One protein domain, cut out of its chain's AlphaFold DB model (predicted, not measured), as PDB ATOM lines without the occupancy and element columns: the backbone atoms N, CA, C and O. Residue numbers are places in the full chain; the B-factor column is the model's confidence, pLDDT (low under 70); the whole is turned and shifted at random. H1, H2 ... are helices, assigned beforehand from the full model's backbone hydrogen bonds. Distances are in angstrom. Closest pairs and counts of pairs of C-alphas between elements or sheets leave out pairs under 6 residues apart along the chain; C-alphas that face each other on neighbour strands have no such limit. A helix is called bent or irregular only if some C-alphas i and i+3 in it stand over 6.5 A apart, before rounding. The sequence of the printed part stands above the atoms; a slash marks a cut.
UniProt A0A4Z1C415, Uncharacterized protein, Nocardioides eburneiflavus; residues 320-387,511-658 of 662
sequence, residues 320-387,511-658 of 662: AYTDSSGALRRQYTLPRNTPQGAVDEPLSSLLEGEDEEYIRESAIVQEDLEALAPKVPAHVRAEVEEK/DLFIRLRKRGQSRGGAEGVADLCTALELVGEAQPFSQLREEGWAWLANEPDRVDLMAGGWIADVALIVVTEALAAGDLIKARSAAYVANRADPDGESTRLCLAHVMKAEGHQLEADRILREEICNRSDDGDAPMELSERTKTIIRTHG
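What this domain is: This is residues 320 to 387 and 511 to 658 of the 662 residues of an uncharacterized protein of Nocardioides eburneiflavus (UniProt A0A4Z1C415). The core is an up-and-down bundle of three helices, H7, H8 and H9, with long H7 at the middle; the hairpin of H4 and H5 packs slantwise on one side of it, with H3 beyond, and H10 packs on H9 at the other side. Short H1 meets the last residues of H7, 580 to 584, nearly at a right angle, H2 comes up to H7 at residues 573 to 577, H11 is near H1 and H9, and residues 547 to 552, just before H6, stick out. The 216 printed residues hold eleven named helices, H1 to H11 in chain order, and no named strand: the class is all helix. The whole is compact, with a radius of gyration of the C-alphas of 17.9 A and spans of 56 by 47 by 30 A.

Where its parts are: Residues 320 to 354 hold no named element. H1 is residues 355 to 361, beginning at C-alpha 355 (-26.493, -16.743, 1.502); H2 is 366 to 372 and H3 378 to 387. After the cut come H4, 511 to 523, 18.3 A, and H5, 525 to 537, 18.8 A. H6 is 554 to 558. H7, 563 to 584, is 31.2 A long from C-alpha 563 (-49.081, -1.880, 15.893); it is irregular, but only just, with C-alphas 565 and 568 6.7 A apart. H8 is 588 to 601, 19.8 A; H9 606 to 618, 18.3 A; H10 622 to 634, 16.3 A; H11 648 to 656, ending at C-alpha 656 (-18.868, -14.837, 12.305).

How they stand to each other: H7 is the hub, touching five helices. The hairpin H7 and H8 has a shallow tilt of 13 degrees, opposite ways, with closest C-alphas Val 579 and Ala 591, 4.4 A. H9 touches H8, closest C-alphas Asn 599 and Thr 608, 5.1 A. H10 touches H9, closest C-alphas Ala 613 and Ala 625, 4.3 A. H5 touches H7 at a steep tilt of 46 degrees, closest C-alphas Leu 532 and Val 574, 6.3 A. H4 touches H5, closest C-alphas Gly 520 and Gly 528, 3.6 A; H3 touches H4 at Arg 381 and Ser 522, their closest C-alphas, 4.7 A. H1 is about perpendicular to H7, 88 degrees, and touches its residues 580 to 584 alone, closest C-alphas Glu 361 and Ala 584, 6.1 A. H2 and H7 only just touch, with 3 pairs of C-alphas within 8 A, the closest Leu 372 and Asp 573, 6.9 A. Every O i to N i+4 pair is within hydrogen-bond range in H1 to H5, H8, H9 and H11; H7 has 16 of 18, H10 7 of 9, and H6 0 of 1, with 2 of 2 O i to N i+3 pairs.

The domain as a whole: The farthest C-alphas, Gly 341 and Glu 551, are 57.1 A apart. Residues 388 to 510 are not printed; C-alphas 387 and 511 are 14.5 A apart. The links H5 to H6 and H10 to H11 are long. Mean pLDDT of the printed part is 93.7; residues 639 to 640 are under 70.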
ATOM      1  N   ALA A 320     -55.028 -10.112   1.954       94.25
ATOM      2  CA  ALA A 320     -55.110 -11.572   1.952       94.25
ATOM      3  C   ALA A 320     -53.747 -12.259   1.753       94.25
ATOM      4  O   ALA A 320     -53.593 -13.434   2.084       94.25
ATOM      5  N   TYR A 321     -52.758 -11.533   1.222       96.38
ATOM      6  CA  TYR A 321     -51.427 -12.063   0.938       96.38
ATOM      7  C   TYR A 321     -50.439 -11.847   2.076       96.38
ATOM      8  O   TYR A 321     -49.381 -12.474   2.052       96.38
ATOM      9  N   THR A 322     -50.754 -10.998   3.058       95.56
ATOM     10  CA  THR A 322     -49.778 -10.539   4.052       95.56
ATOM     11  C   THR A 322     -50.160 -10.894   5.481       95.56
ATOM     12  O   THR A 322     -51.331 -11.145   5.781       95.56
ATOM     13  N   ASP A 323     -49.164 -10.918   6.358       94.50
ATOM     14  CA  ASP A 323     -49.365 -10.690   7.789       94.50
ATOM     15  C   ASP A 323     -49.556  -9.183   8.086       94.50
ATOM     16  O   ASP A 323     -49.586  -8.347   7.172       94.50
ATOM     17  N   SER A 324     -49.714  -8.839   9.365       92.31
ATOM     18  CA  SER A 324     -49.863  -7.461   9.860       92.31
ATOM     19  C   SER A 324     -48.662  -6.559   9.556       92.31
ATOM     20  O   SER A 324     -48.823  -5.345   9.437       92.31
ATOM     21  N   SER A 325     -47.476  -7.139   9.361       93.75
ATOM     22  CA  SER A 325     -46.239  -6.411   9.079       93.75
ATOM     23  C   SER A 325     -46.073  -6.034   7.604       93.75
ATOM     24  O   SER A 325     -45.186  -5.245   7.261       93.75
ATOM     25  N   GLY A 326     -46.900  -6.614   6.726       95.38
ATOM     26  CA  GLY A 326     -46.798  -6.501   5.271       95.38
ATOM     27  C   GLY A 326     -45.891  -7.540   4.617       95.38
ATOM     28  O   GLY A 326     -45.685  -7.467   3.405       95.38
ATOM     29  N   ALA A 327     -45.353  -8.500   5.372       96.50
ATOM     30  CA  ALA A 327     -44.644  -9.634   4.794       96.50
ATOM     31  C   ALA A 327     -45.645 -10.632   4.194       96.50
ATOM     32  O   ALA A 327     -46.750 -10.818   4.703       96.50
ATOM     33  N   LEU A 328     -45.272 -11.265   3.085       97.12
ATOM     34  CA  LEU A 328     -46.066 -12.296   2.433       97.12
ATOM     35  C   LEU A 328     -46.221 -13.502   3.360       97.12
ATOM     36  O   LEU A 328     -45.245 -14.020   3.905       97.12
ATOM     37  N   ARG A 329     -47.453 -14.001   3.485       95.31
ATOM     38  CA  ARG A 329     -47.746 -15.199   4.278       95.31
ATOM     39  C   ARG A 329     -46.952 -16.382   3.735       95.31
ATOM     40  O   ARG A 329     -46.839 -16.561   2.522       95.31
ATOM     41  N   ARG A 330     -46.530 -17.273   4.636       92.88
ATOM     42  CA  ARG A 330     -45.708 -18.456   4.323       92.88
ATOM     43  C   ARG A 330     -46.225 -19.286   3.142       92.88
ATOM     44  O   ARG A 330     -45.429 -19.797   2.366       92.88
ATOM     45  N   GLN A 331     -47.546 -19.390   2.974       94.31
ATOM     46  CA  GLN A 331     -48.188 -20.129   1.876       94.31
ATOM     47  C   GLN A 331     -47.939 -19.555   0.467       94.31
ATOM     48  O   GLN A 331     -48.139 -20.270  -0.511       94.31
ATOM     49  N   TYR A 332     -47.506 -18.294   0.358       96.12
ATOM     50  CA  TYR A 332     -47.176 -17.613  -0.902       96.12
ATOM     51  C   TYR A 332     -45.667 -17.537  -1.165       96.12
ATOM     52  O   TYR A 332     -45.224 -16.899  -2.120       96.12
ATOM     53  N   THR A 333     -44.871 -18.178  -0.315       96.75
ATOM     54  CA  THR A 333     -43.411 -18.131  -0.360       96.75
ATOM     55  C   THR A 333     -42.831 -19.538  -0.330       96.75
ATOM     56  O   THR A 333     -43.479 -20.495   0.098       96.75
ATOM     57  N   LEU A 334     -41.594 -19.669  -0.788       96.62
ATOM     58  CA  LEU A 334     -40.824 -20.902  -0.762       96.62
ATOM     59  C   LEU A 334     -39.502 -20.664  -0.029       96.62
ATOM     60  O   LEU A 334     -38.958 -19.558  -0.108       96.62
ATOM     61  N   PRO A 335     -38.941 -21.702   0.613       95.12
ATOM     62  CA  PRO A 335     -37.640 -21.594   1.251       95.12
ATOM     63  C   PRO A 335     -36.554 -21.085   0.313       95.12
ATOM     64  O   PRO A 335     -36.550 -21.426  -0.880       95.12
ATOM     65  N   ARG A 336     -35.590 -20.322   0.833       93.19
ATOM     66  CA  ARG A 336     -34.504 -19.753   0.015       93.19
ATOM     67  C   ARG A 336     -33.683 -20.822  -0.685       93.19
ATOM     68  O   ARG A 336     -33.330 -20.671  -1.857       93.19
ATOM     69  N   ASN A 337     -33.469 -21.956  -0.028       91.50
ATOM     70  CA  ASN A 337     -32.732 -23.091  -0.584       91.50
ATOM     71  C   ASN A 337     -33.504 -23.893  -1.656       91.50
ATOM     72  O   ASN A 337     -32.976 -24.880  -2.171       91.50
ATOM     73  N   THR A 338     -34.727 -23.487  -2.022       92.81
ATOM     74  CA  THR A 338     -35.517 -24.155  -3.068       92.81
ATOM     75  C   THR A 338     -34.741 -24.170  -4.395       92.81
ATOM     76  O   THR A 338     -34.422 -23.093  -4.920       92.81
ATOM     77  N   PRO A 339     -34.428 -25.351  -4.968       88.38
ATOM     78  CA  PRO A 339     -33.631 -25.448  -6.188       88.38
ATOM     79  C   PRO A 339     -34.294 -24.780  -7.392       88.38
ATOM     80  O   PRO A 339     -35.520 -24.775  -7.532       88.38
ATOM     81  N   GLN A 340     -33.474 -24.281  -8.315       81.50
ATOM     82  CA  GLN A 340     -33.971 -23.772  -9.591       81.50
ATOM     83  C   GLN A 340     -34.693 -24.895 -10.360       81.50
ATOM     84  O   GLN A 340     -34.153 -25.990 -10.523       81.50
ATOM     85  N   GLY A 341     -35.923 -24.635 -10.812       83.44
ATOM     86  CA  GLY A 341     -36.761 -25.619 -11.509       83.44
ATOM     87  C   GLY A 341     -37.523 -26.593 -10.601       83.44
ATOM     88  O   GLY A 341     -38.149 -27.518 -11.113       83.44
ATOM     89  N   ALA A 342     -37.503 -26.406  -9.274       88.69
ATOM     90  CA  ALA A 342     -38.368 -27.160  -8.358       88.69
ATOM     91  C   ALA A 342     -39.867 -26.871  -8.579       88.69
ATOM     92  O   ALA A 342     -40.713 -27.705  -8.261       88.69
ATOM     93  N   VAL A 343     -40.178 -25.702  -9.147       90.62
ATOM     94  CA  VAL A 343     -41.514 -25.284  -9.578       90.62
ATOM     95  C   VAL A 343     -41.440 -24.900 -11.057       90.62
ATOM     96  O   VAL A 343     -40.408 -24.409 -11.518       90.62
ATOM     97  N   ASP A 344     -42.522 -25.134 -11.803       92.44
ATOM     98  CA  ASP A 344     -42.641 -24.818 -13.237       92.44
ATOM     99  C   ASP A 344     -42.956 -23.326 -13.479       92.44
ATOM    100  O   ASP A 344     -43.822 -22.962 -14.271       92.44
ATOM    101  N   GLU A 345     -42.283 -22.448 -12.737       94.88
ATOM    102  CA  GLU A 345     -42.352 -20.998 -12.899       94.88
ATOM    103  C   GLU A 345     -41.088 -20.314 -12.343       94.88
ATOM    104  O   GLU A 345     -40.369 -20.905 -11.528       94.88
ATOM    105  N   PRO A 346     -40.776 -19.074 -12.770       94.12
ATOM    106  CA  PRO A 346     -39.670 -18.309 -12.206       94.12
ATOM    107  C   PRO A 346     -39.887 -17.996 -10.722       94.12
ATOM    108  O   PRO A 346     -41.001 -17.680 -10.304       94.12
ATOM    109  N   LEU A 347     -38.797 -18.029  -9.956       95.00
ATOM    110  CA  LEU A 347     -38.751 -17.610  -8.558       95.00
ATOM    111  C   LEU A 347     -37.840 -16.386  -8.445       95.00
ATOM    112  O   LEU A 347     -36.748 -16.401  -9.018       95.00
ATOM    113  N   SER A 348     -38.255 -15.371  -7.693       94.50
ATOM    114  CA  SER A 348     -37.413 -14.229  -7.316       94.50
ATOM    115  C   SER A 348     -37.253 -14.157  -5.801       94.50
ATOM    116  O   SER A 348     -38.020 -14.752  -5.050       94.50
ATOM    117  N   SER A 349     -36.229 -13.459  -5.330       96.75
ATOM    118  CA  SER A 349     -36.054 -13.122  -3.916       96.75
ATOM    119  C   SER A 349     -35.526 -11.699  -3.822       96.75
ATOM    120  O   SER A 349     -34.870 -11.234  -4.748       96.75
ATOM    121  N   LEU A 350     -35.800 -10.992  -2.726       97.56
ATOM    122  CA  LEU A 350     -35.231  -9.664  -2.465       97.56
ATOM    123  C   LEU A 350     -33.696  -9.670  -2.443       97.56
ATOM    124  O   LEU A 350     -33.074  -8.705  -2.874       97.56
ATOM    125  N   LEU A 351     -33.102 -10.768  -1.974       96.81
ATOM    126  CA  LEU A 351     -31.659 -10.972  -1.902       96.81
ATOM    127  C   LEU A 351     -31.289 -12.142  -2.823       96.81
ATOM    128  O   LEU A 351     -31.469 -13.302  -2.450       96.81
ATOM    129  N   GLU A 352     -30.843 -11.837  -4.043       92.88
ATOM    130  CA  GLU A 352     -30.607 -12.823  -5.117       92.88
ATOM    131  C   GLU A 352     -29.214 -13.475  -5.089       92.88
ATOM    132  O   GLU A 352     -28.984 -14.444  -5.812       92.88
ATOM    133  N   GLY A 353     -28.287 -12.945  -4.287       91.62
ATOM    134  CA  GLY A 353     -26.943 -13.492  -4.096       91.62
ATOM    135  C   GLY A 353     -26.902 -14.754  -3.226       91.62
ATOM    136  O   GLY A 353     -27.929 -15.236  -2.742       91.62
ATOM    137  N   GLU A 354     -25.692 -15.275  -3.024       92.81
ATOM    138  CA  GLU A 354     -25.451 -16.455  -2.186       92.81
ATOM    139  C   GLU A 354     -25.571 -16.104  -0.694       92.81
ATOM    140  O   GLU A 354     -25.046 -15.088  -0.229       92.81
ATOM    141  N   ASP A 355     -26.225 -16.973   0.078       95.12
ATOM    142  CA  ASP A 355     -26.493 -16.743   1.502       95.12
ATOM    143  C   ASP A 355     -25.189 -16.579   2.306       95.12
ATOM    144  O   ASP A 355     -25.088 -15.698   3.163       95.12
ATOM    145  N   GLU A 356     -24.142 -17.351   1.989       94.94
ATOM    146  CA  GLU A 356     -22.841 -17.254   2.662       94.94
ATOM    147  C   GLU A 356     -22.101 -15.937   2.394       94.94
ATOM    148  O   GLU A 356     -21.202 -15.575   3.161       94.94
ATOM    149  N   GLU A 357     -22.421 -15.240   1.302       94.56
ATOM    150  CA  GLU A 357     -21.884 -13.908   1.024       94.56
ATOM    151  C   GLU A 357     -22.603 -12.871   1.886       94.56
ATOM    152  O   GLU A 357     -21.948 -12.119   2.605       94.56
ATOM    153  N   TYR A 358     -23.934 -12.911   1.934       96.00
ATOM    154  CA  TYR A 358     -24.708 -12.001   2.779       96.00
ATOM    155  C   TYR A 358     -24.399 -12.155   4.272       96.00
ATOM    156  O   TYR A 358     -24.228 -11.153   4.962       96.00
ATOM    157  N   ILE A 359     -24.255 -13.386   4.770       96.19
ATOM    158  CA  ILE A 359     -23.884 -13.653   6.172       96.19
ATOM    159  C   ILE A 359     -22.481 -13.113   6.497       96.19
ATOM    160  O   ILE A 359     -22.212 -12.699   7.625       96.19
ATOM    161  N   ARG A 360     -21.565 -13.108   5.522       93.81
ATOM    162  CA  ARG A 360     -20.204 -12.581   5.704       93.81
ATOM    163  C   ARG A 360     -20.152 -11.060   5.640       93.81
ATOM    164  O   ARG A 360     -19.341 -10.459   6.336       93.81
ATOM    165  N   GLU A 361     -20.986 -10.454   4.805       93.19
ATOM    166  CA  GLU A 361     -20.962  -9.018   4.523       93.19
ATOM    167  C   GLU A 361     -22.017  -8.230   5.314       93.19
ATOM    168  O   GLU A 361     -22.042  -7.007   5.216       93.19
ATOM    169  N   SER A 362     -22.861  -8.875   6.128       94.00
ATOM    170  CA  SER A 362     -23.909  -8.229   6.934       94.00
ATOM    171  C   SER A 362     -24.078  -8.878   8.316       94.00
ATOM    172  O   SER A 362     -23.657 -10.009   8.556       94.00
ATOM    173  N   ALA A 363     -24.704  -8.163   9.251       95.12
ATOM    174  CA  ALA A 363     -24.937  -8.610  10.628       95.12
ATOM    175  C   ALA A 363     -26.181  -9.516  10.744       95.12
ATOM    176  O   ALA A 363     -27.124  -9.197  11.469       95.12
ATOM    177  N   ILE A 364     -26.191 -10.626  10.001       95.25
ATOM    178  CA  ILE A 364     -27.333 -11.546   9.887       95.25
ATOM    179  C   ILE A 364     -26.917 -13.016  10.001       95.25
ATOM    180  O   ILE A 364     -25.747 -13.365   9.834       95.25
ATOM    181  N   VAL A 365     -27.898 -13.883  10.249       95.38
ATOM    182  CA  VAL A 365     -27.774 -15.349  10.224       95.38
ATOM    183  C   VAL A 365     -28.664 -15.978   9.142       95.38
ATOM    184  O   VAL A 365     -29.453 -15.295   8.489       95.38
ATOM    185  N   GLN A 366     -28.542 -17.293   8.935       95.12
ATOM    186  CA  GLN A 366     -29.311 -18.027   7.920       95.12
ATOM    187  C   GLN A 366     -30.825 -17.914   8.144       95.12
ATOM    188  O   GLN A 366     -31.590 -17.792   7.188       95.12
ATOM    189  N   GLU A 367     -31.254 -17.953   9.403       93.38
ATOM    190  CA  GLU A 367     -32.652 -17.823   9.802       93.38
ATOM    191  C   GLU A 367     -33.228 -16.455   9.409       93.38
ATOM    192  O   GLU A 367     -34.370 -16.390   8.955       93.38
ATOM    193  N   ASP A 368     -32.427 -15.383   9.492       94.19
ATOM    194  CA  ASP A 368     -32.850 -14.042   9.071       94.19
ATOM    195  C   ASP A 368     -33.085 -13.999   7.563       94.19
ATOM    196  O   ASP A 368     -34.088 -13.461   7.104       94.19
ATOM    197  N   LEU A 369     -32.177 -14.584   6.774       95.19
ATOM    198  CA  LEU A 369     -32.327 -14.638   5.322       95.19
ATOM    199  C   LEU A 369     -33.608 -15.382   4.938       95.19
ATOM    200  O   LEU A 369     -34.392 -14.877   4.134       95.19
ATOM    201  N   GLU A 370     -33.834 -16.557   5.528       93.31
ATOM    202  CA  GLU A 370     -35.020 -17.380   5.276       93.31
ATOM    203  C   GLU A 370     -36.323 -16.629   5.595       93.31
ATOM    204  O   GLU A 370     -37.273 -16.709   4.814       93.31
ATOM    205  N   ALA A 371     -36.356 -15.868   6.693       92.19
ATOM    206  CA  ALA A 371     -37.522 -15.086   7.098       92.19
ATOM    207  C   ALA A 371     -37.726 -13.818   6.247       92.19
ATOM    208  O   ALA A 371     -38.838 -13.528   5.806       92.19
ATOM    209  N   LEU A 372     -36.659 -13.057   5.999       94.56
ATOM    210  CA  LEU A 372     -36.739 -11.721   5.404       94.56
ATOM    211  C   LEU A 372     -36.779 -11.740   3.874       94.56
ATOM    212  O   LEU A 372     -37.432 -10.899   3.252       94.56
ATOM    213  N   ALA A 373     -36.102 -12.701   3.250       96.50
ATOM    214  CA  ALA A 373     -35.962 -12.772   1.802       96.50
ATOM    215  C   ALA A 373     -36.286 -14.172   1.244       96.50
ATOM    216  O   ALA A 373     -35.482 -14.723   0.491       96.50
ATOM    217  N   PRO A 374     -37.451 -14.776   1.532       96.88
ATOM    218  CA  PRO A 374     -37.825 -16.048   0.922       96.88
ATOM    219  C   PRO A 374     -37.953 -15.931  -0.608       96.88
ATOM    220  O   PRO A 374     -37.936 -14.838  -1.184       96.88
ATOM    221  N   LYS A 375     -38.076 -17.074  -1.290       97.00
ATOM    222  CA  LYS A 375     -38.348 -17.112  -2.731       97.00
ATOM    223  C   LYS A 375     -39.839 -16.927  -2.995       97.00
ATOM    224  O   LYS A 375     -40.666 -17.582  -2.365       97.00
ATOM    225  N   VAL A 376     -40.180 -16.089  -3.965       97.50
ATOM    226  CA  VAL A 376     -41.558 -15.799  -4.366       97.50
ATOM    227  C   VAL A 376     -41.787 -16.257  -5.807       97.50
ATOM    228  O   VAL A 376     -41.006 -15.895  -6.694       97.50
ATOM    229  N   PRO A 377     -42.828 -17.065  -6.072       97.12
ATOM    230  CA  PRO A 377     -43.183 -17.452  -7.430       97.12
ATOM    231  C   PRO A 377     -43.770 -16.301  -8.259       97.12
ATOM    232  O   PRO A 377     -44.473 -15.429  -7.744       97.12
ATOM    233  N   ALA A 378     -43.522 -16.315  -9.569       96.62
ATOM    234  CA  ALA A 378     -43.926 -15.242 -10.479       96.62
ATOM    235  C   ALA A 378     -45.443 -14.976 -10.512       96.62
ATOM    236  O   ALA A 378     -45.847 -13.824 -10.695       96.62
ATOM    237  N   HIS A 379     -46.296 -15.992 -10.328       97.00
ATOM    238  CA  HIS A 379     -47.745 -15.760 -10.269       97.00
ATOM    239  C   HIS A 379     -48.158 -14.925  -9.046       97.00
ATOM    240  O   HIS A 379     -49.021 -14.061  -9.178       97.00
ATOM    241  N   VAL A 380     -47.507 -15.113  -7.890       97.38
ATOM    242  CA  VAL A 380     -47.791 -14.343  -6.666       97.38
ATOM    243  C   VAL A 380     -47.501 -12.865  -6.900       97.38
ATOM    244  O   VAL A 380     -48.311 -12.016  -6.539       97.38
ATOM    245  N   ARG A 381     -46.386 -12.547  -7.572       96.12
ATOM    246  CA  ARG A 381     -46.077 -11.174  -7.999       96.12
ATOM    247  C   ARG A 381     -47.223 -10.570  -8.811       96.12
ATOM    248  O   ARG A 381     -47.678  -9.474  -8.493       96.12
ATOM    249  N   ALA A 382     -47.681 -11.283  -9.841       96.75
ATOM    250  CA  ALA A 382     -48.740 -10.807 -10.726       96.75
ATOM    251  C   ALA A 382     -50.060 -10.571  -9.972       96.75
ATOM    252  O   ALA A 382     -50.707  -9.546 -10.177       96.75
ATOM    253  N   GLU A 383     -50.434 -11.482  -9.074       96.94
ATOM    254  CA  GLU A 383     -51.638 -11.347  -8.254       96.94
ATOM    255  C   GLU A 383     -51.545 -10.171  -7.275       96.94
ATOM    256  O   GLU A 383     -52.474  -9.368  -7.191       96.94
ATOM    257  N   VAL A 384     -50.419 -10.022  -6.571       95.94
ATOM    258  CA  VAL A 384     -50.194  -8.919  -5.624       95.94
ATOM    259  C   VAL A 384     -50.306  -7.559  -6.317       95.94
ATOM    260  O   VAL A 384     -50.941  -6.654  -5.778       95.94
ATOM    261  N   GLU A 385     -49.726  -7.410  -7.512       95.56
ATOM    262  CA  GLU A 385     -49.820  -6.171  -8.296       95.56
ATOM    263  C   GLU A 385     -51.245  -5.928  -8.822       95.56
ATOM    264  O   GLU A 385     -51.727  -4.796  -8.792       95.56
ATOM    265  N   GLU A 386     -51.960  -6.976  -9.244       96.94
ATOM    266  CA  GLU A 386     -53.363  -6.872  -9.669       96.94
ATOM    267  C   GLU A 386     -54.282  -6.424  -8.519       96.94
ATOM    268  O   GLU A 386     -55.228  -5.662  -8.738       96.94
ATOM    269  N   LYS A 387     -54.025  -6.895  -7.291       95.75
ATOM    270  CA  LYS A 387     -54.847  -6.595  -6.106       95.75
ATOM    271  C   LYS A 387     -54.528  -5.259  -5.433       95.75
ATOM    272  O   LYS A 387     -55.292  -4.855  -4.558       95.75
ATOM    273  N   ASP A 511     -49.993   2.271   6.266       96.62
ATOM    274  CA  ASP A 511     -50.644   1.513   5.183       96.62
ATOM    275  C   ASP A 511     -49.755   1.454   3.933       96.62
ATOM    276  O   ASP A 511     -49.549   0.390   3.349       96.62
ATOM    277  N   LEU A 512     -49.170   2.593   3.553       98.38
ATOM    278  CA  LEU A 512     -48.259   2.691   2.413       98.38
ATOM    279  C   LEU A 512     -46.982   1.868   2.627       98.38
ATOM    280  O   LEU A 512     -46.540   1.188   1.703       98.38
ATOM    281  N   PHE A 513     -46.423   1.879   3.838       98.69
ATOM    282  CA  PHE A 513     -45.266   1.075   4.223       98.69
ATOM    283  C   PHE A 513     -45.558  -0.423   4.079       98.69
ATOM    284  O   PHE A 513     -44.808  -1.130   3.406       98.69
ATOM    285  N   ILE A 514     -46.679  -0.895   4.633       97.62
ATOM    286  CA  ILE A 514     -47.114  -2.299   4.550       97.62
ATOM    287  C   ILE A 514     -47.315  -2.709   3.081       97.62
ATOM    288  O   ILE A 514     -46.835  -3.761   2.643       97.62
ATOM    289  N   ARG A 515     -47.975  -1.861   2.282       98.06
ATOM    290  CA  ARG A 515     -48.221  -2.113   0.853       98.06
ATOM    291  C   ARG A 515     -46.929  -2.155   0.033       98.06
ATOM    292  O   ARG A 515     -46.804  -3.026  -0.833       98.06
ATOM    293  N   LEU A 516     -45.970  -1.271   0.322       98.75
ATOM    294  CA  LEU A 516     -44.642  -1.273  -0.295       98.75
ATOM    295  C   LEU A 516     -43.818  -2.491   0.116       98.75
ATOM    296  O   LEU A 516     -43.219  -3.107  -0.760       98.75
ATOM    297  N   ARG A 517     -43.820  -2.893   1.394       98.25
ATOM    298  CA  ARG A 517     -43.118  -4.106   1.854       98.25
ATOM    299  C   ARG A 517     -43.607  -5.340   1.102       98.25
ATOM    300  O   ARG A 517     -42.801  -6.062   0.517       98.25
ATOM    301  N   LYS A 518     -44.927  -5.523   1.035       98.06
ATOM    302  CA  LYS A 518     -45.585  -6.607   0.291       98.06
ATOM    303  C   LYS A 518     -45.162  -6.635  -1.173       98.06
ATOM    304  O   LYS A 518     -44.759  -7.678  -1.686       98.06
ATOM    305  N   ARG A 519     -45.290  -5.498  -1.867       98.38
ATOM    306  CA  ARG A 519     -44.950  -5.407  -3.293       98.38
ATOM    307  C   ARG A 519     -43.454  -5.595  -3.521       98.38
ATOM    308  O   ARG A 519     -43.063  -6.275  -4.464       98.38
ATOM    309  N   GLY A 520     -42.633  -5.058  -2.625       98.19
ATOM    310  CA  GLY A 520     -41.191  -5.227  -2.645       98.19
ATOM    311  C   GLY A 520     -40.809  -6.702  -2.580       98.19
ATOM    312  O   GLY A 520     -40.099  -7.206  -3.450       98.19
ATOM    313  N   GLN A 521     -41.358  -7.424  -1.602       97.81
ATOM    314  CA  GLN A 521     -41.112  -8.853  -1.441       97.81
ATOM    315  C   GLN A 521     -41.629  -9.674  -2.626       97.81
ATOM    316  O   GLN A 521     -40.936 -10.587  -3.067       97.81
ATOM    317  N   SER A 522     -42.795  -9.330  -3.189       97.81
ATOM    318  CA  SER A 522     -43.340 -10.049  -4.346       97.81
ATOM    319  C   SER A 522     -42.559  -9.803  -5.641       97.81
ATOM    320  O   SER A 522     -42.425 -10.710  -6.462       97.81
ATOM    321  N   ARG A 523     -42.008  -8.599  -5.838       97.44
ATOM    322  CA  ARG A 523     -41.151  -8.280  -6.988       97.44
ATOM    323  C   ARG A 523     -39.795  -8.971  -6.889       97.44
ATOM    324  O   ARG A 523     -39.353  -9.562  -7.879       97.44
ATOM    325  N   GLY A 524     -39.177  -8.938  -5.708       96.81
ATOM    326  CA  GLY A 524     -37.802  -9.388  -5.494       96.81
ATOM    327  C   GLY A 524     -36.769  -8.530  -6.240       96.81
ATOM    328  O   GLY A 524     -37.111  -7.569  -6.937       96.81
ATOM    329  N   GLY A 525     -35.492  -8.875  -6.081       96.19
ATOM    330  CA  GLY A 525     -34.356  -8.223  -6.726       96.19
ATOM    331  C   GLY A 525     -34.322  -6.704  -6.532       96.19
ATOM    332  O   GLY A 525     -34.842  -6.154  -5.560       96.19
ATOM    333  N   ALA A 526     -33.730  -6.006  -7.500       96.75
ATOM    334  CA  ALA A 526     -33.547  -4.554  -7.438       96.75
ATOM    335  C   ALA A 526     -34.867  -3.758  -7.435       96.75
ATOM    336  O   ALA A 526     -34.952  -2.722  -6.775       96.75
ATOM    337  N   GLU A 527     -35.900  -4.222  -8.149       97.56
ATOM    338  CA  GLU A 527     -37.222  -3.573  -8.140       97.56
ATOM    339  C   GLU A 527     -37.873  -3.675  -6.760       97.56
ATOM    340  O   GLU A 527     -38.427  -2.697  -6.260       97.56
ATOM    341  N   GLY A 528     -37.762  -4.846  -6.127       98.06
ATOM    342  CA  GLY A 528     -38.274  -5.063  -4.787       98.06
ATOM    343  C   GLY A 528     -37.554  -4.215  -3.742       98.06
ATOM    344  O   GLY A 528     -38.192  -3.551  -2.928       98.06
ATOM    345  N   VAL A 529     -36.221  -4.159  -3.816       98.44
ATOM    346  CA  VAL A 529     -35.397  -3.314  -2.938       98.44
ATOM    347  C   VAL A 529     -35.704  -1.823  -3.129       98.44
ATOM    348  O   VAL A 529     -35.678  -1.071  -2.158       98.44
ATOM    349  N   ALA A 530     -36.057  -1.373  -4.338       98.56
ATOM    350  CA  ALA A 530     -36.484   0.010  -4.567       98.56
ATOM    351  C   ALA A 530     -37.804   0.352  -3.845       98.56
ATOM    352  O   ALA A 530     -37.926   1.441  -3.275       98.56
ATOM    353  N   ASP A 531     -38.763  -0.579  -3.808       98.75
ATOM    354  CA  ASP A 531     -39.988  -0.418  -3.014       98.75
ATOM    355  C   ASP A 531     -39.673  -0.357  -1.510       98.75
ATOM    356  O   ASP A 531     -40.216   0.493  -0.805       98.75
ATOM    357  N   LEU A 532     -38.742  -1.187  -1.022       98.75
ATOM    358  CA  LEU A 532     -38.306  -1.162   0.380       98.75
ATOM    359  C   LEU A 532     -37.598   0.148   0.755       98.75
ATOM    360  O   LEU A 532     -37.886   0.718   1.802       98.75
ATOM    361  N   CYS A 533     -36.725   0.673  -0.110       98.75
ATOM    362  CA  CYS A 533     -36.123   1.996   0.081       98.75
ATOM    363  C   CYS A 533     -37.197   3.087   0.174       98.75
ATOM    364  O   CYS A 533     -37.154   3.913   1.083       98.75
ATOM    365  N   THR A 534     -38.200   3.045  -0.710       98.75
ATOM    366  CA  THR A 534     -39.336   3.981  -0.676       98.75
ATOM    367  C   THR A 534     -40.139   3.837   0.622       98.75
ATOM    368  O   THR A 534     -40.604   4.831   1.175       98.75
ATOM    369  N   ALA A 535     -40.274   2.617   1.152       98.75
ATOM    370  CA  ALA A 535     -40.953   2.375   2.422       98.75
ATOM    371  C   ALA A 535     -40.197   3.025   3.590       98.75
ATOM    372  O   ALA A 535     -40.814   3.661   4.441       98.75
ATOM    373  N   LEU A 536     -38.864   2.942   3.605       98.62
ATOM    374  CA  LEU A 536     -38.032   3.595   4.623       98.62
ATOM    375  C   LEU A 536     -38.097   5.130   4.550       98.62
ATOM    376  O   LEU A 536     -37.981   5.784   5.584       98.62
ATOM    377  N   GLU A 537     -38.337   5.717   3.372       98.19
ATOM    378  CA  GLU A 537     -38.553   7.167   3.221       98.19
ATOM    379  C   GLU A 537     -39.859   7.664   3.871       98.19
ATOM    380  O   GLU A 537     -39.989   8.858   4.150       98.19
ATOM    381  N   LEU A 538     -40.824   6.775   4.144       98.19
ATOM    382  CA  LEU A 538     -42.051   7.120   4.874       98.19
ATOM    383  C   LEU A 538     -41.807   7.309   6.377       98.19
ATOM    384  O   LEU A 538     -42.616   7.952   7.047       98.19
ATOM    385  N   VAL A 539     -40.709   6.764   6.909       97.62
ATOM    386  CA  VAL A 539     -40.403   6.781   8.341       97.62
ATOM    387  C   VAL A 539     -39.854   8.149   8.746       97.62
ATOM    388  O   VAL A 539     -38.779   8.579   8.319       97.62
ATOM    389  N   GLY A 540     -40.590   8.833   9.619       91.94
ATOM    390  CA  GLY A 540     -40.261  10.146  10.157       91.94
ATOM    391  C   GLY A 540     -39.061  10.150  11.107       91.94
ATOM    392  O   GLY A 540     -38.470   9.123  11.422       91.94
ATOM    393  N   GLU A 541     -38.700  11.341  11.589       90.31
ATOM    394  CA  GLU A 541     -37.485  11.598  12.385       90.31
ATOM    395  C   GLU A 541     -37.545  11.171  13.862       90.31
ATOM    396  O   GLU A 541     -36.643  11.495  14.632       90.31
ATOM    397  N   ALA A 542     -38.563  10.418  14.266       92.69
ATOM    398  CA  ALA A 542     -38.690   9.864  15.610       92.69
ATOM    399  C   ALA A 542     -39.280   8.451  15.535       92.69
ATOM    400  O   ALA A 542     -39.670   8.007  14.453       92.69
ATOM    401  N   GLN A 543     -39.360   7.763  16.675       94.44
ATOM    402  CA  GLN A 543     -40.004   6.453  16.760       94.44
ATOM    403  C   GLN A 543     -41.441   6.498  16.202       94.44
ATOM    404  O   GLN A 543     -42.118   7.536  16.334       94.44
ATOM    405  N   PRO A 544     -41.919   5.399  15.588       96.69
ATOM    406  CA  PRO A 544     -43.329   5.215  15.272       96.69
ATOM    407  C   PRO A 544     -44.213   5.531  16.479       96.69
ATOM    408  O   PRO A 544     -43.837   5.273  17.617       96.69
ATOM    409  N   PHE A 545     -45.382   6.113  16.226       96.19
ATOM    410  CA  PHE A 545     -46.353   6.483  17.253       96.19
ATOM    411  C   PHE A 545     -45.775   7.388  18.357       96.19
ATOM    412  O   PHE A 545     -46.168   7.300  19.515       96.19
ATOM    413  N   SER A 546     -44.866   8.307  18.016       94.19
ATOM    414  CA  SER A 546     -44.305   9.264  18.980       94.19
ATOM    415  C   SER A 546     -45.132  10.552  19.089       94.19
ATOM    416  O   SER A 546     -45.983  10.862  18.252       94.19
ATOM    417  N   GLN A 547     -44.876  11.336  20.146       91.62
ATOM    418  CA  GLN A 547     -45.596  12.585  20.456       91.62
ATOM    419  C   GLN A 547     -47.117  12.398  20.594       91.62
ATOM    420  O   GLN A 547     -47.916  13.238  20.167       91.62
ATOM    421  N   LEU A 548     -47.520  11.283  21.206       92.94
ATOM    422  CA  LEU A 548     -48.916  11.008  21.520       92.94
ATOM    423  C   LEU A 548     -49.486  12.065  22.472       92.94
ATOM    424  O   LEU A 548     -48.784  12.708  23.253       92.94
ATOM    425  N   ARG A 549     -50.804  12.247  22.404       91.25
ATOM    426  CA  ARG A 549     -51.521  13.151  23.305       91.25
ATOM    427  C   ARG A 549     -51.476  12.579  24.726       91.25
ATOM    428  O   ARG A 549     -51.903  11.446  24.921       91.25
ATOM    429  N   GLU A 550     -51.082  13.403  25.698       83.50
ATOM    430  CA  GLU A 550     -51.205  13.093  27.130       83.50
ATOM    431  C   GLU A 550     -52.636  12.647  27.486       83.50
ATOM    432  O   GLU A 550     -53.617  13.209  26.981       83.50
ATOM    433  N   GLU A 551     -52.759  11.633  28.348       81.06
ATOM    434  CA  GLU A 551     -54.047  11.046  28.765       81.06
ATOM    435  C   GLU A 551     -54.927  10.598  27.570       81.06
ATOM    436  O   GLU A 551     -56.157  10.735  27.567       81.06
ATOM    437  N   GLY A 552     -54.304  10.151  26.480       87.06
ATOM    438  CA  GLY A 552     -54.957   9.573  25.305       87.06
ATOM    439  C   GLY A 552     -54.361   8.227  24.936       87.06
ATOM    440  O   GLY A 552     -53.494   7.722  25.637       87.06
ATOM    441  N   TRP A 553     -54.830   7.650  23.831       93.69
ATOM    442  CA  TRP A 553     -54.238   6.471  23.189       93.69
ATOM    443  C   TRP A 553     -54.283   5.174  24.000       93.69
ATOM    444  O   TRP A 553     -53.848   4.139  23.512       93.69
ATOM    445  N   ALA A 554     -54.889   5.185  25.188       88.50
ATOM    446  CA  ALA A 554     -55.022   4.011  26.048       88.50
ATOM    447  C   ALA A 554     -55.745   2.833  25.364       88.50
ATOM    448  O   ALA A 554     -55.539   1.685  25.742       88.50
ATOM    449  N   TRP A 555     -56.559   3.110  24.338       92.25
ATOM    450  CA  TRP A 555     -57.209   2.091  23.514       92.25
ATOM    451  C   TRP A 555     -56.225   1.250  22.692       92.25
ATOM    452  O   TRP A 555     -56.558   0.103  22.420       92.25
ATOM    453  N   LEU A 556     -55.017   1.748  22.375       92.06
ATOM    454  CA  LEU A 556     -53.981   0.959  21.696       92.06
ATOM    455  C   LEU A 556     -53.649  -0.315  22.476       92.06
ATOM    456  O   LEU A 556     -53.486  -1.358  21.870       92.06
ATOM    457  N   ALA A 557     -53.657  -0.270  23.814       86.31
ATOM    458  CA  ALA A 557     -53.406  -1.441  24.658       86.31
ATOM    459  C   ALA A 557     -54.450  -2.565  24.496       86.31
ATOM    460  O   ALA A 557     -54.200  -3.696  24.896       86.31
ATOM    461  N   ASN A 558     -55.624  -2.259  23.937       84.81
ATOM    462  CA  ASN A 558     -56.665  -3.245  23.652       84.81
ATOM    463  C   ASN A 558     -56.644  -3.707  22.188       84.81
ATOM    464  O   ASN A 558     -57.426  -4.589  21.827       84.81
ATOM    465  N   GLU A 559     -55.791  -3.116  21.347       86.00
ATOM    466  CA  GLU A 559     -55.633  -3.550  19.964       86.00
ATOM    467  C   GLU A 559     -54.859  -4.870  19.937       86.00
ATOM    468  O   GLU A 559     -53.763  -4.943  20.500       86.00
ATOM    469  N   PRO A 560     -55.389  -5.914  19.278       76.25
ATOM    470  CA  PRO A 560     -54.773  -7.239  19.285       76.25
ATOM    471  C   PRO A 560     -53.371  -7.236  18.666       76.25
ATOM    472  O   PRO A 560     -52.499  -7.960  19.135       76.25
ATOM    473  N   ASP A 561     -53.150  -6.390  17.659       79.06
ATOM    474  CA  ASP A 561     -51.911  -6.380  16.880       79.06
ATOM    475  C   ASP A 561     -50.867  -5.396  17.420       79.06
ATOM    476  O   ASP A 561     -49.779  -5.329  16.861       79.06
ATOM    477  N   ARG A 562     -51.193  -4.595  18.454       88.62
ATOM    478  CA  ARG A 562     -50.289  -3.605  19.087       88.62
ATOM    479  C   ARG A 562     -49.316  -2.945  18.113       88.62
ATOM    480  O   ARG A 562     -48.104  -2.911  18.327       88.62
ATOM    481  N   VAL A 563     -49.866  -2.425  17.013       90.69
ATOM    482  CA  VAL A 563     -49.081  -1.880  15.893       90.69
ATOM    483  C   VAL A 563     -48.156  -0.742  16.333       90.69
ATOM    484  O   VAL A 563     -47.126  -0.512  15.708       90.69
ATOM    485  N   ASP A 564     -48.499  -0.071  17.433       91.50
ATOM    486  CA  ASP A 564     -47.683   0.930  18.112       91.50
ATOM    487  C   ASP A 564     -46.360   0.379  18.654       91.50
ATOM    488  O   ASP A 564     -45.348   1.071  18.589       91.50
ATOM    489  N   LEU A 565     -46.346  -0.871  19.125       89.56
ATOM    490  CA  LEU A 565     -45.146  -1.558  19.602       89.56
ATOM    491  C   LEU A 565     -44.438  -2.336  18.486       89.56
ATOM    492  O   LEU A 565     -43.215  -2.436  18.483       89.56
ATOM    493  N   MET A 566     -45.188  -2.888  17.526       91.12
ATOM    494  CA  MET A 566     -44.620  -3.773  16.500       91.12
ATOM    495  C   MET A 566     -43.996  -3.027  15.309       91.12
ATOM    496  O   MET A 566     -43.062  -3.539  14.688       91.12
ATOM    497  N   ALA A 567     -44.465  -1.814  14.984       94.94
ATOM    498  CA  ALA A 567     -44.019  -1.086  13.790       94.94
ATOM    499  C   ALA A 567     -42.505  -0.810  13.763       94.94
ATOM    500  O   ALA A 567     -41.912  -0.817  12.684       94.94
ATOM    501  N   GLY A 568     -41.872  -0.602  14.925       95.12
ATOM    502  CA  GLY A 568     -40.416  -0.444  15.027       95.12
ATOM    503  C   GLY A 568     -39.666  -1.664  14.484       95.12
ATOM    504  O   GLY A 568     -38.813  -1.521  13.606       95.12
ATOM    505  N   GLY A 569     -40.067  -2.864  14.912       93.31
ATOM    506  CA  GLY A 569     -39.512  -4.129  14.420       93.31
ATOM    507  C   GLY A 569     -39.776  -4.357  12.929       93.31
ATOM    508  O   GLY A 569     -38.882  -4.765  12.194       93.31
ATOM    509  N   TRP A 570     -40.964  -3.999  12.430       95.75
ATOM    510  CA  TRP A 570     -41.275  -4.112  10.997       95.75
ATOM    511  C   TRP A 570     -40.385  -3.215  10.128       95.75
ATOM    512  O   TRP A 570     -39.962  -3.614   9.041       95.75
ATOM    513  N   ILE A 571     -40.084  -2.004  10.602       98.00
ATOM    514  CA  ILE A 571     -39.137  -1.095   9.948       98.00
ATOM    515  C   ILE A 571     -37.719  -1.665  10.013       98.00
ATOM    516  O   ILE A 571     -37.005  -1.609   9.009       98.00
ATOM    517  N   ALA A 572     -37.320  -2.237  11.153       96.44
ATOM    518  CA  ALA A 572     -36.016  -2.867  11.324       96.44
ATOM    519  C   ALA A 572     -35.803  -4.033  10.341       96.44
ATOM    520  O   ALA A 572     -34.751  -4.088   9.706       96.44
ATOM    521  N   ASP A 573     -36.806  -4.890  10.133       96.19
ATOM    522  CA  ASP A 573     -36.775  -5.976   9.142       96.19
ATOM    523  C   ASP A 573     -36.511  -5.457   7.723       96.19
ATOM    524  O   ASP A 573     -35.609  -5.923   7.021       96.19
ATOM    525  N   VAL A 574     -37.295  -4.461   7.291       98.38
ATOM    526  CA  VAL A 574     -37.165  -3.856   5.959       98.38
ATOM    527  C   VAL A 574     -35.795  -3.204   5.795       98.38
ATOM    528  O   VAL A 574     -35.134  -3.384   4.768       98.38
ATOM    529  N   ALA A 575     -35.341  -2.477   6.813       98.06
ATOM    530  CA  ALA A 575     -34.034  -1.845   6.804       98.06
ATOM    531  C   ALA A 575     -32.899  -2.871   6.758       98.06
ATOM    532  O   ALA A 575     -31.944  -2.662   6.017       98.06
ATOM    533  N   LEU A 576     -33.007  -3.994   7.470       97.06
ATOM    534  CA  LEU A 576     -31.986  -5.041   7.470       97.06
ATOM    535  C   LEU A 576     -31.811  -5.677   6.082       97.06
ATOM    536  O   LEU A 576     -30.678  -5.943   5.676       97.06
ATOM    537  N   ILE A 577     -32.896  -5.837   5.315       98.12
ATOM    538  CA  ILE A 577     -32.834  -6.273   3.909       98.12
ATOM    539  C   ILE A 577     -32.074  -5.244   3.064       98.12
ATOM    540  O   ILE A 577     -31.144  -5.605   2.342       98.12
ATOM    541  N   VAL A 578     -32.442  -3.962   3.174       98.56
ATOM    542  CA  VAL A 578     -31.811  -2.875   2.404       98.56
ATOM    543  C   VAL A 578     -30.332  -2.726   2.764       98.56
ATOM    544  O   VAL A 578     -29.509  -2.564   1.869       98.56
ATOM    545  N   VAL A 579     -29.970  -2.818   4.046       98.31
ATOM    546  CA  VAL A 579     -28.571  -2.774   4.490       98.31
ATOM    547  C   VAL A 579     -27.791  -3.961   3.939       98.31
ATOM    548  O   VAL A 579     -26.693  -3.774   3.421       98.31
ATOM    549  N   THR A 580     -28.357  -5.164   4.005       97.88
ATOM    550  CA  THR A 580     -27.698  -6.380   3.516       97.88
ATOM    551  C   THR A 580     -27.432  -6.314   2.011       97.88
ATOM    552  O   THR A 580     -26.321  -6.615   1.575       97.88
ATOM    553  N   GLU A 581     -28.405  -5.857   1.214       97.69
ATOM    554  CA  GLU A 581     -28.198  -5.609  -0.220       97.69
ATOM    555  C   GLU A 581     -27.142  -4.528  -0.461       97.69
ATOM    556  O   GLU A 581     -26.223  -4.727  -1.256       97.69
ATOM    557  N   ALA A 582     -27.243  -3.405   0.252       97.81
ATOM    558  CA  ALA A 582     -26.355  -2.265   0.083       97.81
ATOM    559  C   ALA A 582     -24.896  -2.610   0.394       97.81
ATOM    560  O   ALA A 582     -24.001  -2.207  -0.348       97.81
ATOM    561  N   LEU A 583     -24.645  -3.365   1.464       97.06
ATOM    562  CA  LEU A 583     -23.302  -3.795   1.849       97.06
ATOM    563  C   LEU A 583     -22.708  -4.761   0.826       97.06
ATOM    564  O   LEU A 583     -21.578  -4.543   0.391       97.06
ATOM    565  N   ALA A 584     -23.484  -5.745   0.360       95.56
ATOM    566  CA  ALA A 584     -23.052  -6.645  -0.709       95.56
ATOM    567  C   ALA A 584     -22.743  -5.888  -2.018       95.56
ATOM    568  O   ALA A 584     -21.802  -6.224  -2.737       95.56
ATOM    569  N   ALA A 585     -23.491  -4.819  -2.311       95.19
ATOM    570  CA  ALA A 585     -23.252  -3.945  -3.460       95.19
ATOM    571  C   ALA A 585     -22.132  -2.901  -3.243       95.19
ATOM    572  O   ALA A 585     -21.754  -2.201  -4.186       95.19
ATOM    573  N   GLY A 586     -21.602  -2.762  -2.021       95.94
ATOM    574  CA  GLY A 586     -20.627  -1.731  -1.648       95.94
ATOM    575  C   GLY A 586     -21.193  -0.302  -1.556       95.94
ATOM    576  O   GLY A 586     -20.426   0.663  -1.534       95.94
ATOM    577  N   ASP A 587     -22.516  -0.136  -1.503       97.81
ATOM    578  CA  ASP A 587     -23.197   1.154  -1.347       97.81
ATOM    579  C   ASP A 587     -23.329   1.536   0.136       97.81
ATOM    580  O   ASP A 587     -24.384   1.427   0.766       97.81
ATOM    581  N   LEU A 588     -22.224   2.018   0.706       97.62
ATOM    582  CA  LEU A 588     -22.157   2.397   2.122       97.62
ATOM    583  C   LEU A 588     -23.103   3.555   2.484       97.62
ATOM    584  O   LEU A 588     -23.564   3.643   3.621       97.62
ATOM    585  N   ILE A 589     -23.441   4.428   1.528       97.81
ATOM    586  CA  ILE A 589     -24.367   5.543   1.769       97.81
ATOM    587  C   ILE A 589     -25.777   4.997   1.995       97.81
ATOM    588  O   ILE A 589     -26.430   5.390   2.967       97.81
ATOM    589  N   LYS A 590     -26.228   4.081   1.128       97.94
ATOM    590  CA  LYS A 590     -27.525   3.416   1.279       97.94
ATOM    591  C   LYS A 590     -27.568   2.586   2.561       97.94
ATOM    592  O   LYS A 590     -28.519   2.727   3.330       97.94
ATOM    593  N   ALA A 591     -26.513   1.815   2.841       98.25
ATOM    594  CA  ALA A 591     -26.403   1.012   4.059       98.25
ATOM    595  C   ALA A 591     -26.537   1.878   5.323       98.25
ATOM    596  O   ALA A 591     -27.364   1.607   6.190       98.25
ATOM    597  N   ARG A 592     -25.798   2.990   5.403       97.88
ATOM    598  CA  ARG A 592     -25.888   3.918   6.537       97.88
ATOM    599  C   ARG A 592     -27.261   4.558   6.671       97.88
ATOM    600  O   ARG A 592     -27.772   4.659   7.782       97.88
ATOM    601  N   SER A 593     -27.850   5.002   5.563       97.56
ATOM    602  CA  SER A 593     -29.178   5.617   5.592       97.56
ATOM    603  C   SER A 593     -30.220   4.653   6.165       97.56
ATOM    604  O   SER A 593     -30.971   5.033   7.060       97.56
ATOM    605  N   ALA A 594     -30.234   3.401   5.701       98.12
ATOM    606  CA  ALA A 594     -31.168   2.388   6.182       98.12
ATOM    607  C   ALA A 594     -30.896   1.983   7.642       98.12
ATOM    608  O   ALA A 594     -31.836   1.923   8.434       98.12
ATOM    609  N   ALA A 595     -29.631   1.797   8.036       97.56
ATOM    610  CA  ALA A 595     -29.267   1.470   9.417       97.56
ATOM    611  C   ALA A 595     -29.694   2.562  10.415       97.56
ATOM    612  O   ALA A 595     -30.195   2.249  11.494       97.56
ATOM    613  N   TYR A 596     -29.575   3.845  10.050       96.62
ATOM    614  CA  TYR A 596     -30.065   4.935  10.898       96.62
ATOM    615  C   TYR A 596     -31.587   4.975  11.011       96.62
ATOM    616  O   TYR A 596     -32.098   5.258  12.093       96.62
ATOM    617  N   VAL A 597     -32.317   4.697   9.925       97.75
ATOM    618  CA  VAL A 597     -33.784   4.591   9.987       97.75
ATOM    619  C   VAL A 597     -34.188   3.449  10.922       97.75
ATOM    620  O   VAL A 597     -35.047   3.663  11.775       97.75
ATOM    621  N   ALA A 598     -33.520   2.294  10.829       96.06
ATOM    622  CA  ALA A 598     -33.749   1.149  11.711       96.06
ATOM    623  C   ALA A 598     -33.518   1.510  13.185       96.06
ATOM    624  O   ALA A 598     -34.429   1.393  13.995       96.06
ATOM    625  N   ASN A 599     -32.332   2.032  13.516       95.31
ATOM    626  CA  ASN A 599     -31.958   2.376  14.889       95.31
ATOM    627  C   ASN A 599     -32.811   3.511  15.475       95.31
ATOM    628  O   ASN A 599     -32.928   3.649  16.683       95.31
ATOM    629  N   ARG A 600     -33.396   4.371  14.639       95.12
ATOM    630  CA  ARG A 600     -34.322   5.412  15.098       95.12
ATOM    631  C   ARG A 600     -35.720   4.865  15.369       95.12
ATOM    632  O   ARG A 600     -36.388   5.348  16.278       95.12
ATOM    633  N   ALA A 601     -36.174   3.922  14.546       95.44
ATOM    634  CA  ALA A 601     -37.479   3.298  14.701       95.44
ATOM    635  C   ALA A 601     -37.501   2.314  15.877       95.44
ATOM    636  O   ALA A 601     -38.476   2.290  16.622       95.44
ATOM    637  N   ASP A 602     -36.413   1.566  16.054       94.38
ATOM    638  CA  ASP A 602     -36.204   0.595  17.123       94.38
ATOM    639  C   ASP A 602     -34.775   0.740  17.695       94.38
ATOM    640  O   ASP A 602     -33.858   0.020  17.286       94.38
ATOM    641  N   PRO A 603     -34.544   1.722  18.588       90.69
ATOM    642  CA  PRO A 603     -33.236   1.961  19.203       90.69
ATOM    643  C   PRO A 603     -32.838   0.881  20.205       90.69
ATOM    644  O   PRO A 603     -31.662   0.784  20.550       90.69
ATOM    645  N   ASP A 604     -33.793   0.086  20.682       86.94
ATOM    646  CA  ASP A 604     -33.577  -0.939  21.697       86.94
ATOM    647  C   ASP A 604     -33.405  -2.335  21.087       86.94
ATOM    648  O   ASP A 604     -32.940  -3.246  21.771       86.94
ATOM    649  N   GLY A 605     -33.677  -2.505  19.795       87.62
ATOM    650  CA  GLY A 605     -33.423  -3.743  19.073       87.62
ATOM    651  C   GLY A 605     -31.936  -4.099  18.982       87.62
ATOM    652  O   GLY A 605     -31.124  -3.363  18.423       87.62
ATOM    653  N   GLU A 606     -31.562  -5.300  19.437       88.81
ATOM    654  CA  GLU A 606     -30.194  -5.811  19.240       88.81
ATOM    655  C   GLU A 606     -29.815  -5.842  17.747       88.81
ATOM    656  O   GLU A 606     -28.698  -5.488  17.372       88.81
ATOM    657  N   SER A 607     -30.758  -6.221  16.875       90.06
ATOM    658  CA  SER A 607     -30.545  -6.298  15.424       90.06
ATOM    659  C   SER A 607     -30.202  -4.946  14.798       90.06
ATOM    660  O   SER A 607     -29.328  -4.889  13.930       90.06
ATOM    661  N   THR A 608     -30.849  -3.858  15.224       93.94
ATOM    662  CA  THR A 608     -30.594  -2.518  14.672       93.94
ATOM    663  C   THR A 608     -29.219  -2.008  15.098       93.94
ATOM    664  O   THR A 608     -28.476  -1.493  14.258       93.94
ATOM    665  N   ARG A 609     -28.818  -2.260  16.352       94.88
ATOM    666  CA  ARG A 609     -27.487  -1.920  16.881       94.88
ATOM    667  C   ARG A 609     -26.368  -2.733  16.230       94.88
ATOM    668  O   ARG A 609     -25.358  -2.160  15.825       94.88
ATOM    669  N   LEU A 610     -26.544  -4.050  16.069       95.38
ATOM    670  CA  LEU A 610     -25.581  -4.921  15.371       95.38
ATOM    671  C   LEU A 610     -25.395  -4.474  13.915       95.38
ATOM    672  O   LEU A 610     -24.269  -4.389  13.419       95.38
ATOM    673  N   CYS A 611     -26.502  -4.147  13.249       95.19
ATOM    674  CA  CYS A 611     -26.514  -3.610  11.895       95.19
ATOM    675  C   CYS A 611     -25.754  -2.274  11.811       95.19
ATOM    676  O   CYS A 611     -24.859  -2.121  10.978       95.19
ATOM    677  N   LEU A 612     -26.031  -1.337  12.724       96.06
ATOM    678  CA  LEU A 612     -25.345  -0.046  12.791       96.06
ATOM    679  C   LEU A 612     -23.842  -0.204  13.063       96.06
ATOM    680  O   LEU A 612     -23.035   0.415  12.368       96.06
ATOM    681  N   ALA A 613     -23.451  -1.058  14.014       96.12
ATOM    682  CA  ALA A 613     -22.047  -1.340  14.314       96.12
ATOM    683  C   ALA A 613     -21.303  -1.891  13.089       96.12
ATOM    684  O   ALA A 613     -20.180  -1.470  12.793       96.12
ATOM    685  N   HIS A 614     -21.939  -2.790  12.335       96.12
ATOM    686  CA  HIS A 614     -21.355  -3.342  11.116       96.12
ATOM    687  C   HIS A 614     -21.181  -2.288  10.022       96.12
ATOM    688  O   HIS A 614     -20.111  -2.203   9.419       96.12
ATOM    689  N   VAL A 615     -22.180  -1.425   9.816       97.19
ATOM    690  CA  VAL A 615     -22.066  -0.308   8.867       97.19
ATOM    691  C   VAL A 615     -20.956   0.662   9.280       97.19
ATOM    692  O   VAL A 615     -20.134   1.026   8.443       97.19
ATOM    693  N   MET A 616     -20.858   1.026  10.564       96.38
ATOM    694  CA  MET A 616     -19.769   1.877  11.069       96.38
ATOM    695  C   MET A 616     -18.398   1.264  10.783       96.38
ATOM    696  O   MET A 616     -17.481   1.953  10.331       96.38
ATOM    697  N   LYS A 617     -18.258  -0.049  10.982       94.81
ATOM    698  CA  LYS A 617     -17.031  -0.776  10.652       94.81
ATOM    699  C   LYS A 617     -16.735  -0.741   9.150       94.81
ATOM    700  O   LYS A 617     -15.595  -0.464   8.775       94.81
ATOM    701  N   ALA A 618     -17.736  -0.967   8.300       95.25
ATOM    702  CA  ALA A 618     -17.599  -0.917   6.843       95.25
ATOM    703  C   ALA A 618     -17.202   0.483   6.329       95.25
ATOM    704  O   ALA A 618     -16.445   0.598   5.366       95.25
ATOM    705  N   GLU A 619     -17.628   1.553   7.010       96.06
ATOM    706  CA  GLU A 619     -17.201   2.935   6.739       96.06
ATOM    707  C   GLU A 619     -15.803   3.279   7.296       96.06
ATOM    708  O   GLU A 619     -15.279   4.367   7.049       96.06
ATOM    709  N   GLY A 620     -15.163   2.358   8.025       95.19
ATOM    710  CA  GLY A 620     -13.848   2.550   8.641       95.19
ATOM    711  C   GLY A 620     -13.885   3.219  10.020       95.19
ATOM    712  O   GLY A 620     -12.835   3.569  10.563       95.19
ATOM    713  N   HIS A 621     -15.063   3.382  10.622       95.75
ATOM    714  CA  HIS A 621     -15.253   3.956  11.956       95.75
ATOM    715  C   HIS A 621     -15.126   2.880  13.048       95.75
ATOM    716  O   HIS A 621     -16.043   2.632  13.827       95.75
ATOM    717  N   GLN A 622     -13.954   2.242  13.115       93.88
ATOM    718  CA  GLN A 622     -13.696   1.088  13.986       93.88
ATOM    719  C   GLN A 622     -13.978   1.365  15.474       93.88
ATOM    720  O   GLN A 622     -14.555   0.526  16.154       93.88
ATOM    721  N   LEU A 623     -13.593   2.546  15.970       94.25
ATOM    722  CA  LEU A 623     -13.790   2.917  17.376       94.25
ATOM    723  C   LEU A 623     -15.271   3.028  17.742       94.25
ATOM    724  O   LEU A 623     -15.656   2.611  18.828       94.25
ATOM    725  N   GLU A 624     -16.091   3.564  16.837       94.62
ATOM    726  CA  GLU A 624     -17.529   3.701  17.072       94.62
ATOM    727  C   GLU A 624     -18.221   2.338  17.016       94.62
ATOM    728  O   GLU A 624     -19.026   2.020  17.884       94.62
ATOM    729  N   ALA A 625     -17.845   1.487  16.054       95.12
ATOM    730  CA  ALA A 625     -18.340   0.114  15.982       95.12
ATOM    731  C   ALA A 625     -18.012  -0.683  17.259       95.12
ATOM    732  O   ALA A 625     -18.886  -1.343  17.819       95.12
ATOM    733  N   ASP A 626     -16.771  -0.588  17.750       94.81
ATOM    734  CA  ASP A 626     -16.348  -1.264  18.980       94.81
ATOM    735  C   ASP A 626     -17.066  -0.706  20.221       94.81
ATOM    736  O   ASP A 626     -17.372  -1.475  21.135       94.81
ATOM    737  N   ARG A 627     -17.357   0.603  20.255       95.38
ATOM    738  CA  ARG A 627     -18.145   1.236  21.321       95.38
ATOM    739  C   ARG A 627     -19.565   0.675  21.354       95.38
ATOM    740  O   ARG A 627     -19.970   0.170  22.395       95.38
ATOM    741  N   ILE A 628     -20.271   0.678  20.218       94.81
ATOM    742  CA  ILE A 628     -21.635   0.131  20.107       94.81
ATOM    743  C   ILE A 628     -21.653  -1.337  20.555       94.81
ATOM    744  O   ILE A 628     -22.455  -1.722  21.400       94.81
ATOM    745  N   LEU A 629     -20.721  -2.158  20.060       94.75
ATOM    746  CA  LEU A 629     -20.651  -3.575  20.429       94.75
ATOM    747  C   LEU A 629     -20.412  -3.791  21.926       94.75
ATOM    748  O   LEU A 629     -21.020  -4.677  22.523       94.75
ATOM    749  N   ARG A 630     -19.528  -3.009  22.551       93.75
ATOM    750  CA  ARG A 630     -19.183  -3.195  23.967       93.75
ATOM    751  C   ARG A 630     -20.215  -2.600  24.906       93.75
ATOM    752  O   ARG A 630     -20.557  -3.257  25.879       93.75
ATOM    753  N   GLU A 631     -20.646  -1.372  24.664       91.75
ATOM    754  CA  GLU A 631     -21.481  -0.604  25.593       91.75
ATOM    755  C   GLU A 631     -22.966  -0.864  25.355       91.75
ATOM    756  O   GLU A 631     -23.719  -1.035  26.305       91.75
ATOM    757  N   GLU A 632     -23.388  -0.945  24.092       91.38
ATOM    758  CA  GLU A 632     -24.809  -0.982  23.734       91.38
ATOM    759  C   GLU A 632     -25.324  -2.389  23.415       91.38
ATOM    760  O   GLU A 632     -26.531  -2.562  23.245       91.38
ATOM    761  N   ILE A 633     -24.435  -3.387  23.339       92.06
ATOM    762  CA  ILE A 633     -24.788  -4.799  23.133       92.06
ATOM    763  C   ILE A 633     -24.239  -5.655  24.280       92.06
ATOM    764  O   ILE A 633     -25.013  -6.159  25.080       92.06
ATOM    765  N   CYS A 634     -22.915  -5.815  24.408       91.38
ATOM    766  CA  CYS A 634     -22.345  -6.777  25.363       91.38
ATOM    767  C   CYS A 634     -22.483  -6.380  26.839       91.38
ATOM    768  O   CYS A 634     -22.634  -7.263  27.675       91.38
ATOM    769  N   ASN A 635     -22.374  -5.089  27.168       89.81
ATOM    770  CA  ASN A 635     -22.500  -4.586  28.541       89.81
ATOM    771  C   ASN A 635     -23.745  -3.716  28.730       89.81
ATOM    772  O   ASN A 635     -23.783  -2.884  29.636       89.81
ATOM    773  N   ARG A 636     -24.743  -3.883  27.860       87.38
ATOM    774  CA  ARG A 636     -25.998  -3.159  27.991       87.38
ATOM    775  C   ARG A 636     -26.733  -3.655  29.231       87.38
ATOM    776  O   ARG A 636     -26.954  -4.852  29.386       87.38
ATOM    777  N   SER A 637     -27.145  -2.717  30.068       83.69
ATOM    778  CA  SER A 637     -28.101  -2.941  31.142       83.69
ATOM    779  C   SER A 637     -29.063  -1.758  31.153       83.69
ATOM    780  O   SER A 637     -28.631  -0.606  31.229       83.69
ATOM    781  N   ASP A 638     -30.354  -2.058  31.027       74.06
ATOM    782  CA  ASP A 638     -31.422  -1.051  31.039       74.06
ATOM    783  C   ASP A 638     -31.971  -0.828  32.460       74.06
ATOM    784  O   ASP A 638     -32.590   0.193  32.748       74.06
ATOM    785  N   ASP A 639     -31.709  -1.770  33.367       69.81
ATOM    786  CA  ASP A 639     -32.110  -1.753  34.771       69.81
ATOM    787  C   ASP A 639     -30.971  -1.338  35.719       69.81
ATOM    788  O   ASP A 639     -31.211  -1.088  36.897       69.81
ATOM    789  N   GLY A 640     -29.732  -1.214  35.245       69.06
ATOM    790  CA  GLY A 640     -28.545  -0.975  36.069       69.06
ATOM    791  C   GLY A 640     -28.008  -2.218  36.791       69.06
ATOM    792  O   GLY A 640     -27.074  -2.084  37.587       69.06
ATOM    793  N   ASP A 641     -28.581  -3.400  36.546       75.06
ATOM    794  CA  ASP A 641     -28.060  -4.674  37.032       75.06
ATOM    795  C   ASP A 641     -27.019  -5.259  36.056       75.06
ATOM    796  O   ASP A 641     -26.505  -4.589  35.155       75.06
ATOM    797  N   ALA A 642     -26.592  -6.503  36.285       82.56
ATOM    798  CA  ALA A 642     -25.637  -7.136  35.386       82.56
ATOM    799  C   ALA A 642     -26.269  -7.306  33.987       82.56
ATOM    800  O   ALA A 642     -27.434  -7.689  33.900       82.56
ATOM    801  N   PRO A 643     -25.511  -7.076  32.897       85.38
ATOM    802  CA  PRO A 643     -26.000  -7.311  31.545       85.38
ATOM    803  C   PRO A 643     -26.581  -8.716  31.388       85.38
ATOM    804  O   PRO A 643     -25.995  -9.694  31.866       85.38
ATOM    805  N   MET A 644     -27.707  -8.817  30.684       81.62
ATOM    806  CA  MET A 644     -28.298 -10.107  30.349       81.62
ATOM    807  C   MET A 644     -27.377 -10.933  29.445       81.62
ATOM    808  O   MET A 644     -26.570 -10.414  28.669       81.62
ATOM    809  N   GLU A 645     -27.535 -12.256  29.508       84.19
ATOM    810  CA  GLU A 645     -26.873 -13.159  28.573       84.19
ATOM    811  C   GLU A 645     -27.326 -12.883  27.136       84.19
ATOM    812  O   GLU A 645     -28.512 -12.938  26.817       84.19
ATOM    813  N   LEU A 646     -26.358 -12.654  26.243       87.69
ATOM    814  CA  LEU A 646     -26.642 -12.431  24.828       87.69
ATOM    815  C   LEU A 646     -27.342 -13.645  24.210       87.69
ATOM    816  O   LEU A 646     -26.973 -14.799  24.476       87.69
ATOM    817  N   SER A 647     -28.276 -13.373  23.300       87.00
ATOM    818  CA  SER A 647     -28.935 -14.405  22.503       87.00
ATOM    819  C   SER A 647     -27.928 -15.215  21.668       87.00
ATOM    820  O   SER A 647     -26.881 -14.713  21.240       87.00
ATOM    821  N   GLU A 648     -28.246 -16.482  21.378       89.94
ATOM    822  CA  GLU A 648     -27.396 -17.324  20.516       89.94
ATOM    823  C   GLU A 648     -27.238 -16.741  19.103       89.94
ATOM    824  O   GLU A 648     -26.176 -16.878  18.488       89.94
ATOM    825  N   ARG A 649     -28.257 -16.023  18.609       91.81
ATOM    826  CA  ARG A 649     -28.196 -15.270  17.349       91.81
ATOM    827  C   ARG A 649     -27.106 -14.198  17.409       91.81
ATOM    828  O   ARG A 649     -26.197 -14.206  16.577       91.81
ATOM    829  N   THR A 650     -27.133 -13.337  18.424       92.44
ATOM    830  CA  THR A 650     -26.146 -12.262  18.619       92.44
ATOM    831  C   THR A 650     -24.734 -12.821  18.826       92.44
ATOM    832  O   THR A 650     -23.784 -12.384  18.170       92.44
ATOM    833  N   LYS A 651     -24.586 -13.874  19.646       93.19
ATOM    834  CA  LYS A 651     -23.315 -14.604  19.834       93.19
ATOM    835  C   LYS A 651     -22.766 -15.166  18.517       93.19
ATOM    836  O   LYS A 651     -21.551 -15.152  18.298       93.19
ATOM    837  N   THR A 652     -23.638 -15.668  17.643       94.31
ATOM    838  CA  THR A 652     -23.255 -16.202  16.328       94.31
ATOM    839  C   THR A 652     -22.755 -15.096  15.403       94.31
ATOM    840  O   THR A 652     -21.673 -15.246  14.839       94.31
ATOM    841  N   ILE A 653     -23.459 -13.964  15.315       95.19
ATOM    842  CA  ILE A 653     -23.050 -12.809  14.496       95.19
ATOM    843  C   ILE A 653     -21.670 -12.293  14.932       95.19
ATOM    844  O   ILE A 653     -20.762 -12.188  14.106       95.19
ATOM    845  N   ILE A 654     -21.471 -12.057  16.235       94.19
ATOM    846  CA  ILE A 654     -20.182 -11.593  16.785       94.19
ATOM    847  C   ILE A 654     -19.040 -12.540  16.381       94.19
ATOM    848  O   ILE A 654     -17.974 -12.093  15.949       94.19
ATOM    849  N   ARG A 655     -19.270 -13.856  16.473       94.25
ATOM    850  CA  ARG A 655     -18.282 -14.885  16.118       94.25
ATOM    851  C   ARG A 655     -17.977 -14.906  14.622       94.25
ATOM    852  O   ARG A 655     -16.804 -14.975  14.261       94.25
ATOM    853  N   THR A 656     -19.002 -14.842  13.772       93.50
ATOM    854  CA  THR A 656     -18.868 -14.837  12.305       93.50
ATOM    855  C   THR A 656     -17.982 -13.690  11.830       93.50
ATOM    856  O   THR A 656     -17.108 -13.891  10.989       93.50
ATOM    857  N   HIS A 657     -18.145 -12.507  12.425       92.06
ATOM    858  CA  HIS A 657     -17.411 -11.302  12.032       92.06
ATOM    859  C   HIS A 657     -16.079 -11.093  12.765       92.06
ATOM    860  O   HIS A 657     -15.398 -10.083  12.542       92.06
ATOM    861  N   GLY A 658     -15.705 -12.017  13.660       90.19
ATOM    862  CA  GLY A 658     -14.523 -11.885  14.515       90.19
ATOM    863  C   GLY A 658     -14.544 -10.599  15.344       90.19
ATOM    864  O   GLY A 658     -13.501  -9.988  15.578       90.19
TER     865      GLY A 658